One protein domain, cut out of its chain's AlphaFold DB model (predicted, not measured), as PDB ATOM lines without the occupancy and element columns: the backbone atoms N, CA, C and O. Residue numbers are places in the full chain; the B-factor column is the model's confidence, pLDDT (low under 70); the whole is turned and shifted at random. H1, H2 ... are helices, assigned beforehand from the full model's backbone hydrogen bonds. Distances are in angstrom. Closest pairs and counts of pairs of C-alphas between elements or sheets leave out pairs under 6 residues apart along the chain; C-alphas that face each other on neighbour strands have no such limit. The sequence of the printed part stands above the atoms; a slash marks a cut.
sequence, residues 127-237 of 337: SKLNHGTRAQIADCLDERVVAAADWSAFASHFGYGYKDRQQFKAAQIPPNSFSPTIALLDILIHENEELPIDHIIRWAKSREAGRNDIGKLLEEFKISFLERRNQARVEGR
ATOM      1  N   SER A 127      67.993  93.839 120.744       82.88
ATOM      2  CA  SER A 127      67.239  95.074 120.478       82.88
ATOM      3  C   SER A 127      68.118  96.301 120.225       82.88
ATOM      4  O   SER A 127      67.671  97.261 119.598       82.88
ATOM      5  N   LYS A 128      69.383  96.287 120.667       84.00
ATOM      6  CA  LYS A 128      70.347  97.372 120.437       84.00
ATOM      7  C   LYS A 128      71.078  97.262 119.100       84.00
ATOM      8  O   LYS A 128      71.777  98.209 118.737       84.00
ATOM      9  N   LEU A 129      70.925  96.160 118.360       85.50
ATOM     10  CA  LEU A 129      71.485  96.045 117.015       85.50
ATOM     11  C   LEU A 129      70.855  97.107 116.115       85.50
ATOM     12  O   LEU A 129      69.631  97.171 115.974       85.50
ATOM     13  N   ASN A 130      71.695  97.938 115.500       85.50
ATOM     14  CA  ASN A 130      71.238  98.904 114.508       85.50
ATOM     15  C   ASN A 130      70.913  98.196 113.180       85.50
ATOM     16  O   ASN A 130      71.341  97.067 112.944       85.50
ATOM     17  N   HIS A 131      70.178  98.880 112.302       84.56
ATOM     18  CA  HIS A 131      69.767  98.333 111.008       84.56
ATOM     19  C   HIS A 131      70.954  97.849 110.153       84.56
ATOM     20  O   HIS A 131      70.866  96.800 109.530       84.56
ATOM     21  N   GLY A 132      72.078  98.574 110.150       86.31
ATOM     22  CA  GLY A 132      73.265  98.191 109.377       86.31
ATOM     23  C   GLY A 132      73.861  96.858 109.832       86.31
ATOM     24  O   GLY A 132      74.124  95.989 109.009       86.31
ATOM     25  N   THR A 133      73.997  96.653 111.141       88.00
ATOM     26  CA  THR A 133      74.476  95.384 111.702       88.00
ATOM     27  C   THR A 133      73.481  94.251 111.441       88.00
ATOM     28  O   THR A 133      73.899  93.145 111.119       88.00
ATOM     29  N   ARG A 134      72.165  94.513 111.520       89.12
ATOM     30  CA  ARG A 134      71.133  93.516 111.169       89.12
ATOM     31  C   ARG A 134      71.230  93.091 109.703       89.12
ATOM     32  O   ARG A 134      71.185  91.898 109.431       89.12
ATOM     33  N   ALA A 135      71.411  94.045 108.789       86.25
ATOM     34  CA  ALA A 135      71.574  93.768 107.365       86.25
ATOM     35  C   ALA A 135      72.814  92.903 107.097       86.25
ATOM     36  O   ALA A 135      72.704  91.891 106.424       86.25
ATOM     37  N   GLN A 136      73.955  93.212 107.719       88.69
ATOM     38  CA  GLN A 136      75.168  92.404 107.554       88.69
ATOM     39  C   GLN A 136      75.017  90.972 108.093       88.69
ATOM     40  O   GLN A 136      75.517  90.031 107.487       88.69
ATOM     41  N   ILE A 137      74.322  90.785 109.224       89.50
ATOM     42  CA  ILE A 137      74.016  89.439 109.739       89.50
ATOM     43  C   ILE A 137      73.124  88.687 108.749       89.50
ATOM     44  O   ILE A 137      73.349  87.501 108.509       89.50
ATOM     45  N   ALA A 138      72.125  89.370 108.185       88.62
ATOM     46  CA  ALA A 138      71.249  88.785 107.183       88.62
ATOM     47  C   ALA A 138      72.026  88.371 105.929       88.62
ATOM     48  O   ALA A 138      71.895  87.227 105.510       88.62
ATOM     49  N   ASP A 139      72.910  89.231 105.423       86.62
ATOM     50  CA  ASP A 139      73.772  88.928 104.280       86.62
ATOM     51  C   ASP A 139      74.638  87.681 104.541       86.62
ATOM     52  O   ASP A 139      74.694  86.779 103.705       86.62
ATOM     53  N   CYS A 140      75.250  87.560 105.729       88.88
ATOM     54  CA  CYS A 140      76.047  86.380 106.098       88.88
ATOM     55  C   CYS A 140      75.225  85.078 106.163       88.88
ATOM     56  O   CYS A 140      75.733  83.996 105.857       88.88
ATOM     57  N   LEU A 141      73.972  85.155 106.615       88.62
ATOM     58  CA  LEU A 141      73.069  84.004 106.744       88.62
ATOM     59  C   LEU A 141      72.391  83.626 105.419       88.62
ATOM     60  O   LEU A 141      72.058  82.452 105.227       88.62
ATOM     61  N   ASP A 142      72.195  84.603 104.534       85.62
ATOM     62  CA  ASP A 142      71.708  84.418 103.166       85.62
ATOM     63  C   ASP A 142      72.816  83.847 102.261       85.62
ATOM     64  O   ASP A 142      72.530  83.088 101.328       85.62
ATOM     65  N   GLU A 143      74.090  84.134 102.558       82.75
ATOM     66  CA  GLU A 143      75.227  83.556 101.846       82.75
ATOM     67  C   GLU A 143      75.344  82.043 102.091       82.75
ATOM     68  O   GLU A 143      75.552  81.537 103.207       82.75
ATOM     69  N   ARG A 144      75.258  81.286 100.995       74.00
ATOM     70  CA  ARG A 144      75.340  79.829 101.023       74.00
ATOM     71  C   ARG A 144      76.794  79.372 101.128       74.00
ATOM     72  O   ARG A 144      77.478  79.212 100.121       74.00
ATOM     73  N   VAL A 145      77.233  79.088 102.349       77.62
ATOM     74  CA  VAL A 145      78.566  78.543 102.643       77.62
ATOM     75  C   VAL A 145      78.462  77.048 102.941       77.62
ATOM     76  O   VAL A 145      77.631  76.604 103.733       77.62
ATOM     77  N   VAL A 146      79.308  76.248 102.290       73.00
ATOM     78  CA  VAL A 146      79.355  74.794 102.498       73.00
ATOM     79  C   VAL A 146      79.788  74.505 103.939       73.00
ATOM     80  O   VAL A 146      80.820  74.997 104.380       73.00
ATOM     81  N   ALA A 147      79.007  73.682 104.647       77.81
ATOM     82  CA  ALA A 147      79.226  73.288 106.046       77.81
ATOM     83  C   ALA A 147      79.054  74.398 107.109       77.81
ATOM     84  O   ALA A 147      79.481  74.207 108.247       77.81
ATOM     85  N   ALA A 148      78.391  75.512 106.779       85.88
ATOM     86  CA  ALA A 148      77.959  76.512 107.757       85.88
ATOM     87  C   ALA A 148      76.427  76.657 107.766       85.88
ATOM     88  O   ALA A 148      75.760  76.455 106.751       85.88
ATOM     89  N   ALA A 149      75.863  77.001 108.923       87.25
ATOM     90  CA  ALA A 149      74.427  77.173 109.125       87.25
ATOM     91  C   ALA A 149      73.881  78.352 108.316       87.25
ATOM     92  O   ALA A 149      74.439  79.442 108.339       87.25
ATOM     93  N   ASP A 150      72.773  78.162 107.619       89.19
ATOM     94  CA  ASP A 150      72.060  79.237 106.932       89.19
ATOM     95  C   ASP A 150      70.987  79.871 107.837       89.19
ATOM     96  O   ASP A 150      70.816  79.502 109.008       89.19
ATOM     97  N   TRP A 151      70.233  80.823 107.284       88.75
ATOM     98  CA  TRP A 151      69.102  81.452 107.970       88.75
ATOM     99  C   TRP A 151      68.075  80.443 108.513       88.75
ATOM    100  O   TRP A 151      67.428  80.702 109.526       88.75
ATOM    101  N   SER A 152      67.922  79.277 107.877       87.75
ATOM    102  CA  SER A 152      66.938  78.271 108.282       87.75
ATOM    103  C   SER A 152      67.386  77.515 109.533       87.75
ATOM    104  O   SER A 152      66.578  77.266 110.435       87.75
ATOM    105  N   ALA A 153      68.683  77.216 109.627       88.50
ATOM    106  CA  ALA A 153      69.305  76.657 110.820       88.50
ATOM    107  C   ALA A 153      69.316  77.677 111.972       88.50
ATOM    108  O   ALA A 153      69.042  77.304 113.115       88.50
ATOM    109  N   PHE A 154      69.541  78.963 111.674       90.06
ATOM    110  CA  PHE A 154      69.385  80.053 112.643       90.06
ATOM    111  C   PHE A 154      67.954  80.117 113.189       90.06
ATOM    112  O   PHE A 154      67.759  80.021 114.397       90.06
ATOM    113  N   ALA A 155      66.943  80.164 112.316       87.38
ATOM    114  CA  ALA A 155      65.536  80.169 112.718       87.38
ATOM    115  C   ALA A 155      65.192  78.962 113.609       87.38
ATOM    116  O   ALA A 155      64.564  79.103 114.656       87.38
ATOM    117  N   SER A 156      65.660  77.769 113.231       86.19
ATOM    118  CA  SER A 156      65.409  76.558 114.012       86.19
ATOM    119  C   SER A 156      66.036  76.605 115.408       86.19
ATOM    120  O   SER A 156      65.454  76.050 116.337       86.19
ATOM    121  N   HIS A 157      67.195  77.250 115.576       86.50
ATOM    122  CA  HIS A 157      67.838  77.392 116.885       86.50
ATOM    123  C   HIS A 157      67.004  78.237 117.854       86.50
ATOM    124  O   HIS A 157      66.942  77.931 119.043       86.50
ATOM    125  N   PHE A 158      66.318  79.259 117.340       85.19
ATOM    126  CA  PHE A 158      65.443  80.129 118.129       85.19
ATOM    127  C   PHE A 158      64.005  79.605 118.259       85.19
ATOM    128  O   PHE A 158      63.135  80.316 118.746       85.19
ATOM    129  N   GLY A 159      63.755  78.348 117.879       82.62
ATOM    130  CA  GLY A 159      62.469  77.683 118.090       82.62
ATOM    131  C   GLY A 159      61.448  77.875 116.967       82.62
ATOM    132  O   GLY A 159      60.349  77.337 117.072       82.62
ATOM    133  N   TYR A 160      61.802  78.558 115.874       83.88
ATOM    134  CA  TYR A 160      60.909  78.702 114.723       83.88
ATOM    135  C   TYR A 160      60.820  77.383 113.957       83.88
ATOM    136  O   TYR A 160      61.814  76.874 113.420       83.88
ATOM    137  N   GLY A 161      59.616  76.818 113.906       79.88
ATOM    138  CA  GLY A 161      59.334  75.517 113.316       79.88
ATOM    139  C   GLY A 161      59.297  75.545 111.789       79.88
ATOM    140  O   GLY A 161      59.494  76.567 111.135       79.88
ATOM    141  N   TYR A 162      59.014  74.392 111.182       79.50
ATOM    142  CA  TYR A 162      58.934  74.280 109.721       79.50
ATOM    143  C   TYR A 162      57.889  75.226 109.107       79.50
ATOM    144  O   TYR A 162      58.159  75.836 108.076       79.50
ATOM    145  N   LYS A 163      56.718  75.375 109.745       78.12
ATOM    146  CA  LYS A 163      55.638  76.249 109.256       78.12
ATOM    147  C   LYS A 163      56.051  77.723 109.252       78.12
ATOM    148  O   LYS A 163      55.861  78.382 108.235       78.12
ATOM    149  N   ASP A 164      56.685  78.194 110.322       77.81
ATOM    150  CA  ASP A 164      57.147  79.584 110.452       77.81
ATOM    151  C   ASP A 164      58.226  79.889 109.407       77.81
ATOM    152  O   ASP A 164      58.158  80.876 108.678       77.81
ATOM    153  N   ARG A 165      59.168  78.956 109.219       77.38
ATOM    154  CA  ARG A 165      60.204  79.071 108.182       77.38
ATOM    155  C   ARG A 165      59.630  79.117 106.768       77.38
ATOM    156  O   ARG A 165      60.158  79.841 105.928       77.38
ATOM    157  N   GLN A 166      58.556  78.377 106.487       76.69
ATOM    158  CA  GLN A 166      57.876  78.466 105.191       76.69
ATOM    159  C   GLN A 166      57.176  79.815 105.000       76.69
ATOM    160  O   GLN A 166      57.180  80.326 103.886       76.69
ATOM    161  N   GLN A 167      56.640  80.423 106.061       74.81
ATOM    162  CA  GLN A 167      56.076  81.774 105.994       74.81
ATOM    163  C   GLN A 167      57.160  82.822 105.706       74.81
ATOM    164  O   GLN A 167      56.970  83.649 104.818       74.81
ATOM    165  N   PHE A 168      58.327  82.732 106.357       73.19
ATOM    166  CA  PHE A 168      59.468  83.607 106.056       73.19
ATOM    167  C   PHE A 168      59.951  83.440 104.614       73.19
ATOM    168  O   PHE A 168      60.198  84.422 103.924       73.19
ATOM    169  N   LYS A 169      60.015  82.198 104.122       68.81
ATOM    170  CA  LYS A 169      60.408  81.902 102.740       68.81
ATOM    171  C   LYS A 169      59.384  82.395 101.712       68.81
ATOM    172  O   LYS A 169      59.773  82.891 100.662       68.81
ATOM    173  N   ALA A 170      58.091  82.260 102.006       62.41
ATOM    174  CA  ALA A 170      56.999  82.706 101.139       62.41
ATOM    175  C   ALA A 170      56.842  84.234 101.106       62.41
ATOM    176  O   ALA A 170      56.290  84.764 100.148       62.41
ATOM    177  N   ALA A 171      57.371  84.947 102.107       56.59
ATOM    178  CA  ALA A 171      57.485  86.403 102.102       56.59
ATOM    179  C   ALA A 171      58.562  86.936 101.127       56.59
ATOM    180  O   ALA A 171      58.814  88.140 101.106       56.59
ATOM    181  N   GLN A 172      59.177  86.076 100.297       53.34
ATOM    182  CA  GLN A 172      59.941  86.494  99.119       53.34
ATOM    183  C   GLN A 172      59.034  87.266  98.150       53.34
ATOM    184  O   GLN A 172      58.281  86.693  97.364       53.34
ATOM    185  N   ILE A 173      59.121  88.589  98.209       50.97
ATOM    186  CA  ILE A 173      58.505  89.515  97.256       50.97
ATOM    187  C   ILE A 173      59.538  89.776  96.121       50.97
ATOM    188  O   ILE A 173      60.729  89.560  96.346       50.97
ATOM    189  N   PRO A 174      59.120  90.143  94.882       41.69
ATOM    190  CA  PRO A 174      59.955  90.202  93.665       41.69
ATOM    191  C   PRO A 174      61.261  91.015  93.815       41.69
ATOM    192  O   PRO A 174      61.410  91.737  94.797       41.69
ATOM    193  N   PRO A 175      62.187  90.982  92.829       49.06
ATOM    194  CA  PRO A 175      63.650  90.903  93.003       49.06
ATOM    195  C   PRO A 175      64.370  92.071  93.712       49.06
ATOM    196  O   PRO A 175      65.592  92.061  93.764       49.06
ATOM    197  N   ASN A 176      63.657  93.046  94.279       45.97
ATOM    198  CA  ASN A 176      64.209  94.252  94.893       45.97
ATOM    199  C   ASN A 176      63.716  94.563  96.317       45.97
ATOM    200  O   ASN A 176      63.991  95.657  96.807       45.97
ATOM    201  N   SER A 177      63.000  93.682  97.019       49.69
ATOM    202  CA  SER A 177      62.598  94.026  98.389       49.69
ATOM    203  C   SER A 177      62.339  92.814  99.270       49.69
ATOM    204  O   SER A 177      61.505  91.986  98.925       49.69
ATOM    205  N   PHE A 178      62.971  92.832 100.448       56.19
ATOM    206  CA  PHE A 178      62.842  91.922 101.592       56.19
ATOM    207  C   PHE A 178      63.745  90.674 101.588       56.19
ATOM    208  O   PHE A 178      63.453  89.665 100.953       56.19
ATOM    209  N   SER A 179      64.826  90.731 102.383       67.88
ATOM    210  CA  SER A 179      65.533  89.525 102.831       67.88
ATOM    211  C   SER A 179      64.659  88.829 103.888       67.88
ATOM    212  O   SER A 179      64.317  89.454 104.900       67.88
ATOM    213  N   PRO A 180      64.292  87.548 103.698       68.69
ATOM    214  CA  PRO A 180      63.540  86.777 104.691       68.69
ATOM    215  C   PRO A 180      64.297  86.671 106.023       68.69
ATOM    216  O   PRO A 180      63.687  86.521 107.081       68.69
ATOM    217  N   THR A 181      65.619  86.822 105.986       82.69
ATOM    218  CA  THR A 181      66.481  86.812 107.161       82.69
ATOM    219  C   THR A 181      66.410  88.116 107.951       82.69
ATOM    220  O   THR A 181      66.432  88.078 109.179       82.69
ATOM    221  N   ILE A 182      66.233  89.267 107.290       82.62
ATOM    222  CA  ILE A 182      65.943  90.533 107.986       82.62
ATOM    223  C   ILE A 182      64.593  90.443 108.704       82.62
ATOM    224  O   ILE A 182      64.509  90.789 109.877       82.62
ATOM    225  N   ALA A 183      63.564  89.908 108.039       78.44
ATOM    226  CA  ALA A 183      62.249  89.715 108.652       78.44
ATOM    227  C   ALA A 183      62.318  88.797 109.885       78.44
ATOM    228  O   ALA A 183      61.756  89.112 110.933       78.44
ATOM    229  N   LEU A 184      63.058  87.691 109.774       84.88
ATOM    230  CA  LEU A 184      63.327  86.782 110.885       84.88
ATOM    231  C   LEU A 184      64.037  87.490 112.047       84.88
ATOM    232  O   LEU A 184      63.659  87.296 113.199       84.88
ATOM    233  N   LEU A 185      65.055  88.310 111.764       86.31
ATOM    234  CA  LEU A 185      65.777  89.064 112.790       86.31
ATOM    235  C   LEU A 185      64.883  90.100 113.472       86.31
ATOM    236  O   LEU A 185      64.946  90.229 114.691       86.31
ATOM    237  N   ASP A 186      64.048  90.819 112.726       83.50
ATOM    238  CA  ASP A 186      63.140  91.809 113.304       83.50
ATOM    239  C   ASP A 186      62.077  91.156 114.198       83.50
ATOM    240  O   ASP A 186      61.811  91.661 115.289       83.50
ATOM    241  N   ILE A 187      61.535  90.001 113.797       82.50
ATOM    242  CA  ILE A 187      60.608  89.214 114.626       82.50
ATOM    243  C   ILE A 187      61.316  88.691 115.873       82.50
ATOM    244  O   ILE A 187      60.819  88.888 116.979       82.50
ATOM    245  N   LEU A 188      62.508  88.108 115.724       82.75
ATOM    246  CA  LEU A 188      63.302  87.629 116.854       82.75
ATOM    247  C   LEU A 188      63.587  88.756 117.851       82.75
ATOM    248  O   LEU A 188      63.476  88.549 119.058       82.75
ATOM    249  N   ILE A 189      63.944  89.944 117.356       84.81
ATOM    250  CA  ILE A 189      64.188  91.127 118.183       84.81
ATOM    251  C   ILE A 189      62.914  91.558 118.895       84.81
ATOM    252  O   ILE A 189      62.989  91.874 120.076       84.81
ATOM    253  N   HIS A 190      61.775  91.570 118.209       81.06
ATOM    254  CA  HIS A 190      60.503  91.971 118.796       81.06
ATOM    255  C   HIS A 190      60.013  90.982 119.864       81.06
ATOM    256  O   HIS A 190      59.580  91.387 120.938       81.06
ATOM    257  N   GLU A 191      60.122  89.680 119.605       76.62
ATOM    258  CA  GLU A 191      59.702  88.631 120.539       76.62
ATOM    259  C   GLU A 191      60.684  88.461 121.706       76.62
ATOM    260  O   GLU A 191      60.298  88.029 122.792       76.62
ATOM    261  N   ASN A 192      61.959  88.807 121.502       79.56
ATOM    262  CA  ASN A 192      63.034  88.586 122.465       79.56
ATOM    263  C   ASN A 192      63.909  89.838 122.644       79.56
ATOM    264  O   ASN A 192      65.139  89.761 122.591       79.56
ATOM    265  N   GLU A 193      63.295  90.996 122.904       77.06
ATOM    266  CA  GLU A 193      63.997  92.290 123.013       77.06
ATOM    267  C   GLU A 193      65.149  92.283 124.032       77.06
ATOM    268  O   GLU A 193      66.140  93.008 123.882       77.06
ATOM    269  N   GLU A 194      65.029  91.447 125.064       75.44
ATOM    270  CA  GLU A 194      65.994  91.306 126.150       75.44
ATOM    271  C   GLU A 194      67.030  90.192 125.944       75.44
ATOM    272  O   GLU A 194      67.849  89.940 126.835       75.44
ATOM    273  N   LEU A 195      67.034  89.526 124.788       77.56
ATOM    274  CA  LEU A 195      68.013  88.491 124.489       77.56
ATOM    275  C   LEU A 195      69.419  89.099 124.362       77.56
ATOM    276  O   LEU A 195      69.627  89.996 123.540       77.56
ATOM    277  N   PRO A 196      70.423  88.610 125.110       81.31
ATOM    278  CA  PRO A 196      71.783  89.110 124.962       81.31
ATOM    279  C   PRO A 196      72.417  88.672 123.647       81.31
ATOM    280  O   PRO A 196      72.342  87.506 123.260       81.31
ATOM    281  N   ILE A 197      73.144  89.594 123.018       85.62
ATOM    282  CA  ILE A 197      73.918  89.348 121.794       85.62
ATOM    283  C   ILE A 197      74.902  88.180 121.984       85.62
ATOM    284  O   ILE A 197      75.145  87.416 121.055       85.62
ATOM    285  N   ASP A 198      75.408  87.974 123.205       82.50
ATOM    286  CA  ASP A 198      76.295  86.851 123.544       82.50
ATOM    287  C   ASP A 198      75.676  85.475 123.281       82.50
ATOM    288  O   ASP A 198      76.406  84.512 123.036       82.50
ATOM    289  N   HIS A 199      74.347  85.366 123.312       81.88
ATOM    290  CA  HIS A 199      73.668  84.126 122.961       81.88
ATOM    291  C   HIS A 199      73.819  83.823 121.465       81.88
ATOM    292  O   HIS A 199      74.177  82.707 121.093       81.88
ATOM    293  N   ILE A 200      73.670  84.849 120.624       89.25
ATOM    294  CA  ILE A 200      73.858  84.755 119.174       89.25
ATOM    295  C   ILE A 200      75.329  84.508 118.838       89.25
ATOM    296  O   ILE A 200      75.619  83.644 118.018       89.25
ATOM    297  N   ILE A 201      76.271  85.184 119.511       87.69
ATOM    298  CA  ILE A 201      77.716  84.944 119.332       87.69
ATOM    299  C   ILE A 201      78.062  83.486 119.646       87.69
ATOM    300  O   ILE A 201      78.785  82.837 118.889       87.69
ATOM    301  N   ARG A 202      77.548  82.955 120.762       87.19
ATOM    302  CA  ARG A 202      77.803  81.572 121.178       87.19
ATOM    303  C   ARG A 202      77.237  80.573 120.176       87.19
ATOM    304  O   ARG A 202      77.928  79.612 119.849       87.19
ATOM    305  N   TRP A 203      76.015  80.804 119.700       91.50
ATOM    306  CA  TRP A 203      75.425  79.996 118.639       91.50
ATOM    307  C   TRP A 203      76.274  80.063 117.367       91.50
ATOM    308  O   TRP A 203      76.706  79.022 116.884       91.50
ATOM    309  N   ALA A 204      76.603  81.261 116.882       90.88
ATOM    310  CA  ALA A 204      77.317  81.471 115.625       90.88
ATOM    311  C   ALA A 204      78.706  80.810 115.622       90.88
ATOM    312  O   ALA A 204      79.093  80.162 114.652       90.88
ATOM    313  N   LYS A 205      79.432  80.891 116.744       88.94
ATOM    314  CA  LYS A 205      80.748  80.254 116.932       88.94
ATOM    315  C   LYS A 205      80.685  78.768 117.294       88.94
ATOM    316  O   LYS A 205      81.730  78.132 117.455       88.94
ATOM    317  N   SER A 206      79.494  78.205 117.489       88.44
ATOM    318  CA  SER A 206      79.352  76.780 117.779       88.44
ATOM    319  C   SER A 206      79.817  75.940 116.588       88.44
ATOM    320  O   SER A 206      79.783  76.385 115.440       88.44
ATOM    321  N   ARG A 207      80.229  74.694 116.849       86.94
ATOM    322  CA  ARG A 207      80.596  73.755 115.774       86.94
ATOM    323  C   ARG A 207      79.428  73.444 114.837       86.94
ATOM    324  O   ARG A 207      79.670  73.115 113.687       86.94
ATOM    325  N   GLU A 208      78.200  73.530 115.342       85.75
ATOM    326  CA  GLU A 208      76.977  73.252 114.585       85.75
ATOM    327  C   GLU A 208      76.643  74.387 113.616       85.75
ATOM    328  O   GLU A 208      76.203  74.127 112.501       85.75
ATOM    329  N   ALA A 209      76.887  75.640 114.018       89.25
ATOM    330  CA  ALA A 209      76.648  76.785 113.152       89.25
ATOM    331  C   ALA A 209      77.827  77.078 112.216       89.25
ATOM    332  O   ALA A 209      77.619  77.386 111.049       89.25
ATOM    333  N   GLY A 210      79.066  77.023 112.713       88.19
ATOM    334  CA  GLY A 210      80.258  77.314 111.909       88.19
ATOM    335  C   GLY A 210      80.345  78.753 111.373       88.19
ATOM    336  O   GLY A 210      81.178  79.030 110.512       88.19
ATOM    337  N   ARG A 211      79.527  79.683 111.882       91.00
ATOM    338  CA  ARG A 211      79.426  81.088 111.450       91.00
ATOM    339  C   ARG A 211      80.309  82.015 112.282       91.00
ATOM    340  O   ARG A 211      79.863  82.889 113.029       91.00
ATOM    341  N   ASN A 212      81.618  81.799 112.169       90.25
ATOM    342  CA  ASN A 212      82.615  82.626 112.855       90.25
ATOM    343  C   ASN A 212      82.635  84.080 112.355       90.25
ATOM    344  O   ASN A 212      83.038  84.967 113.104       90.25
ATOM    345  N   ASP A 213      82.214  84.308 111.115       90.81
ATOM    346  CA  ASP A 213      81.954  85.611 110.499       90.81
ATOM    347  C   ASP A 213      80.936  86.431 111.309       90.81
ATOM    348  O   ASP A 213      81.273  87.506 111.807       90.81
ATOM    349  N   ILE A 214      79.747  85.877 111.557       91.62
ATOM    350  CA  ILE A 214      78.692  86.511 112.361       91.62
ATOM    351  C   ILE A 214      79.174  86.726 113.799       91.62
ATOM    352  O   ILE A 214      78.961  87.786 114.390       91.62
ATOM    353  N   GLY A 215      79.864  85.732 114.366       89.06
ATOM    354  CA  GLY A 215      80.433  85.831 115.708       89.06
ATOM    355  C   GLY A 215      81.418  86.997 115.857       89.06
ATOM    356  O   GLY A 215      81.345  87.719 116.848       89.06
ATOM    357  N   LYS A 216      82.317  87.195 114.883       90.25
ATOM    358  CA  LYS A 216      83.268  88.321 114.869       90.25
ATOM    359  C   LYS A 216      82.558  89.659 114.697       90.25
ATOM    360  O   LYS A 216      82.816  90.580 115.464       90.25
ATOM    361  N   LEU A 217      81.621  89.735 113.755       91.62
ATOM    362  CA  LEU A 217      80.845  90.942 113.479       91.62
ATOM    363  C   LEU A 217      80.103  91.451 114.725       91.62
ATOM    364  O   LEU A 217      80.108  92.642 115.035       91.62
ATOM    365  N   LEU A 218      79.502  90.538 115.489       89.06
ATOM    366  CA  LEU A 218      78.818  90.876 116.734       89.06
ATOM    367  C   LEU A 218      79.783  91.275 117.862       89.06
ATOM    368  O   LEU A 218      79.445  92.133 118.675       89.06
ATOM    369  N   GLU A 219      80.984  90.701 117.923       87.19
ATOM    370  CA  GLU A 219      82.015  91.125 118.880       87.19
ATOM    371  C   GLU A 219      82.542  92.533 118.577       87.19
ATOM    372  O   GLU A 219      82.647  93.357 119.486       87.19
ATOM    373  N   GLU A 220      82.791  92.846 117.305       86.81
ATOM    374  CA  GLU A 220      83.175  94.186 116.847       86.81
ATOM    375  C   GLU A 220      82.074  95.216 117.131       86.81
ATOM    376  O   GLU A 220      82.345  96.325 117.607       86.81
ATOM    377  N   PHE A 221      80.807  94.832 116.940       85.88
ATOM    378  CA  PHE A 221      79.672  95.651 117.352       85.88
ATOM    379  C   PHE A 221      79.729  95.978 118.853       85.88
ATOM    380  O   PHE A 221      79.586  97.144 119.227       85.88
ATOM    381  N   LYS A 222      79.998  94.990 119.722       79.88
ATOM    382  CA  LYS A 222      80.112  95.225 121.173       79.88
ATOM    383  C   LYS A 222      81.244  96.199 121.506       79.88
ATOM    384  O   LYS A 222      81.043  97.100 122.321       79.88
ATOM    385  N   ILE A 223      82.408  96.046 120.877       78.62
ATOM    386  CA  ILE A 223      83.568  96.924 121.095       78.62
ATOM    387  C   ILE A 223      83.232  98.359 120.672       78.62
ATOM    388  O   ILE A 223      83.311  99.274 121.493       78.62
ATOM    389  N   SER A 224      82.743  98.551 119.445       77.38
ATOM    390  CA  SER A 224      82.391  99.884 118.924       77.38
ATOM    391  C   SER A 224      81.266 100.564 119.715       77.38
ATOM    392  O   SER A 224      81.186 101.795 119.788       77.38
ATOM    393  N   PHE A 225      80.359  99.788 120.310       75.75
ATOM    394  CA  PHE A 225      79.313 100.309 121.186       75.75
ATOM    395  C   PHE A 225      79.893 100.821 122.514       75.75
ATOM    396  O   PHE A 225      79.516 101.902 122.974       75.75
ATOM    397  N   LEU A 226      80.848 100.097 123.109       70.38
ATOM    398  CA  LEU A 226      81.548 100.539 124.322       70.38
ATOM    399  C   LEU A 226      82.379 101.793 124.086       70.38
ATOM    400  O   LEU A 226      82.342 102.705 124.911       70.38
ATOM    401  N   GLU A 227      83.105 101.848 122.973       74.25
ATOM    402  CA  GLU A 227      83.932 102.999 122.608       74.25
ATOM    403  C   GLU A 227      83.086 104.263 122.462       74.25
ATOM    404  O   GLU A 227      83.372 105.264 123.120       74.25
ATOM    405  N   ARG A 228      81.975 104.191 121.715       74.31
ATOM    406  CA  ARG A 228      81.027 105.308 121.570       74.31
ATOM    407  C   ARG A 228      80.429 105.743 122.906       74.31
ATOM    408  O   ARG A 228      80.332 106.938 123.178       74.31
ATOM    409  N   ARG A 229      80.061 104.795 123.776       70.19
ATOM    410  CA  ARG A 229      79.533 105.124 125.111       70.19
ATOM    411  C   ARG A 229      80.576 105.816 125.987       70.19
ATOM    412  O   ARG A 229      80.245 106.746 126.722       70.19
ATOM    413  N   ASN A 230      81.821 105.355 125.940       65.81
ATOM    414  CA  ASN A 230      82.909 105.938 126.717       65.81
ATOM    415  C   ASN A 230      83.272 107.338 126.204       65.81
ATOM    416  O   ASN A 230      83.440 108.239 127.021       65.81
ATOM    417  N   GLN A 231      83.300 107.546 124.886       70.88
ATOM    418  CA  GLN A 231      83.499 108.864 124.270       70.88
ATOM    419  C   GLN A 231      82.404 109.854 124.689       70.88
ATOM    420  O   GLN A 231      82.723 110.907 125.233       70.88
ATOM    421  N   ALA A 232      81.125 109.468 124.596       67.31
ATOM    422  CA  ALA A 232      80.007 110.315 125.025       67.31
ATOM    423  C   ALA A 232      80.076 110.698 126.519       67.31
ATOM    424  O   ALA A 232      79.708 111.806 126.912       67.31
ATOM    425  N   ARG A 233      80.581 109.798 127.377       64.25
ATOM    426  CA  ARG A 233      80.810 110.093 128.802       64.25
ATOM    427  C   ARG A 233      81.957 111.073 129.030       64.25
ATOM    428  O   ARG A 233      81.863 111.888 129.942       64.25
ATOM    429  N   VAL A 234      83.030 110.985 128.248       63.84
ATOM    430  CA  VAL A 234      84.166 111.915 128.328       63.84
ATOM    431  C   VAL A 234      83.752 113.302 127.827       63.84
ATOM    432  O   VAL A 234      84.018 114.297 128.497       63.84
ATOM    433  N   GLU A 235      83.020 113.374 126.718       63.81
ATOM    434  CA  GLU A 235      82.520 114.626 126.138       63.81
ATOM    435  C   GLU A 235      81.501 115.327 127.047       63.81
ATOM    436  O   GLU A 235      81.631 116.525 127.303       63.81
ATOM    437  N   GLY A 236      80.556 114.585 127.637       57.78
ATOM    438  CA  GLY A 236      79.607 115.142 128.609       57.78
ATOM    439  C   GLY A 236      80.279 115.673 129.883       57.78
ATOM    440  O   GLY A 236      79.803 116.633 130.488       57.78
ATOM    441  N   ARG A 237      81.427 115.105 130.276       50.31
ATOM    442  CA  ARG A 237      82.215 115.579 131.426       50.31
ATOM    443  C   ARG A 237      83.009 116.848 131.107       50.31
ATOM    444  O   ARG A 237      83.167 117.691 131.983       50.31
TER     445      ARG A 237
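Overview. This is residues 127 to 237 of the 337 residues of an uncharacterized protein of Clytia hemisphaerica (UniProt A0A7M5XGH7). The long helix H6 packs on H1 and H5, and residues 226 to 237 stick out. There are 111 printed residues, named helices H1 to H6 and no named strand: all helix. The whole is only just compact, close to loose: radius of gyration of the C-alphas 15.3 A, spans 52 by 31 by 25 A.

Arrangement. H6, residues 212 to 237, and H5, residues 197 to 204, form a hairpin, closest C-alphas 215 and 201, 4.6 A. H6 touches H1, residues 131 to 142, at a shallow tilt of 8 degrees, closest C-alphas 214 and 137, 6.1 A. H1 touches H4, 180 to 191, closest C-alphas 138 and 181, 5.2 A. H2, 151 to 157, touches H1; H3, 162 to 170, touches H4. Every helical O i to N i+4 pair is within hydrogen-bond range.

Along the chain. H6 is 37.8 A long from first to last C-alpha; C-alpha 212 is at (82.615, 82.626, 112.855), and C-alpha 237 is at (82.215, 115.579, 131.426).

Size, cuts and confidence. The printed part has no cut; 19 residues have pLDDT under 70, namely residues 169 to 180, residue 230 and residues 232 to 237.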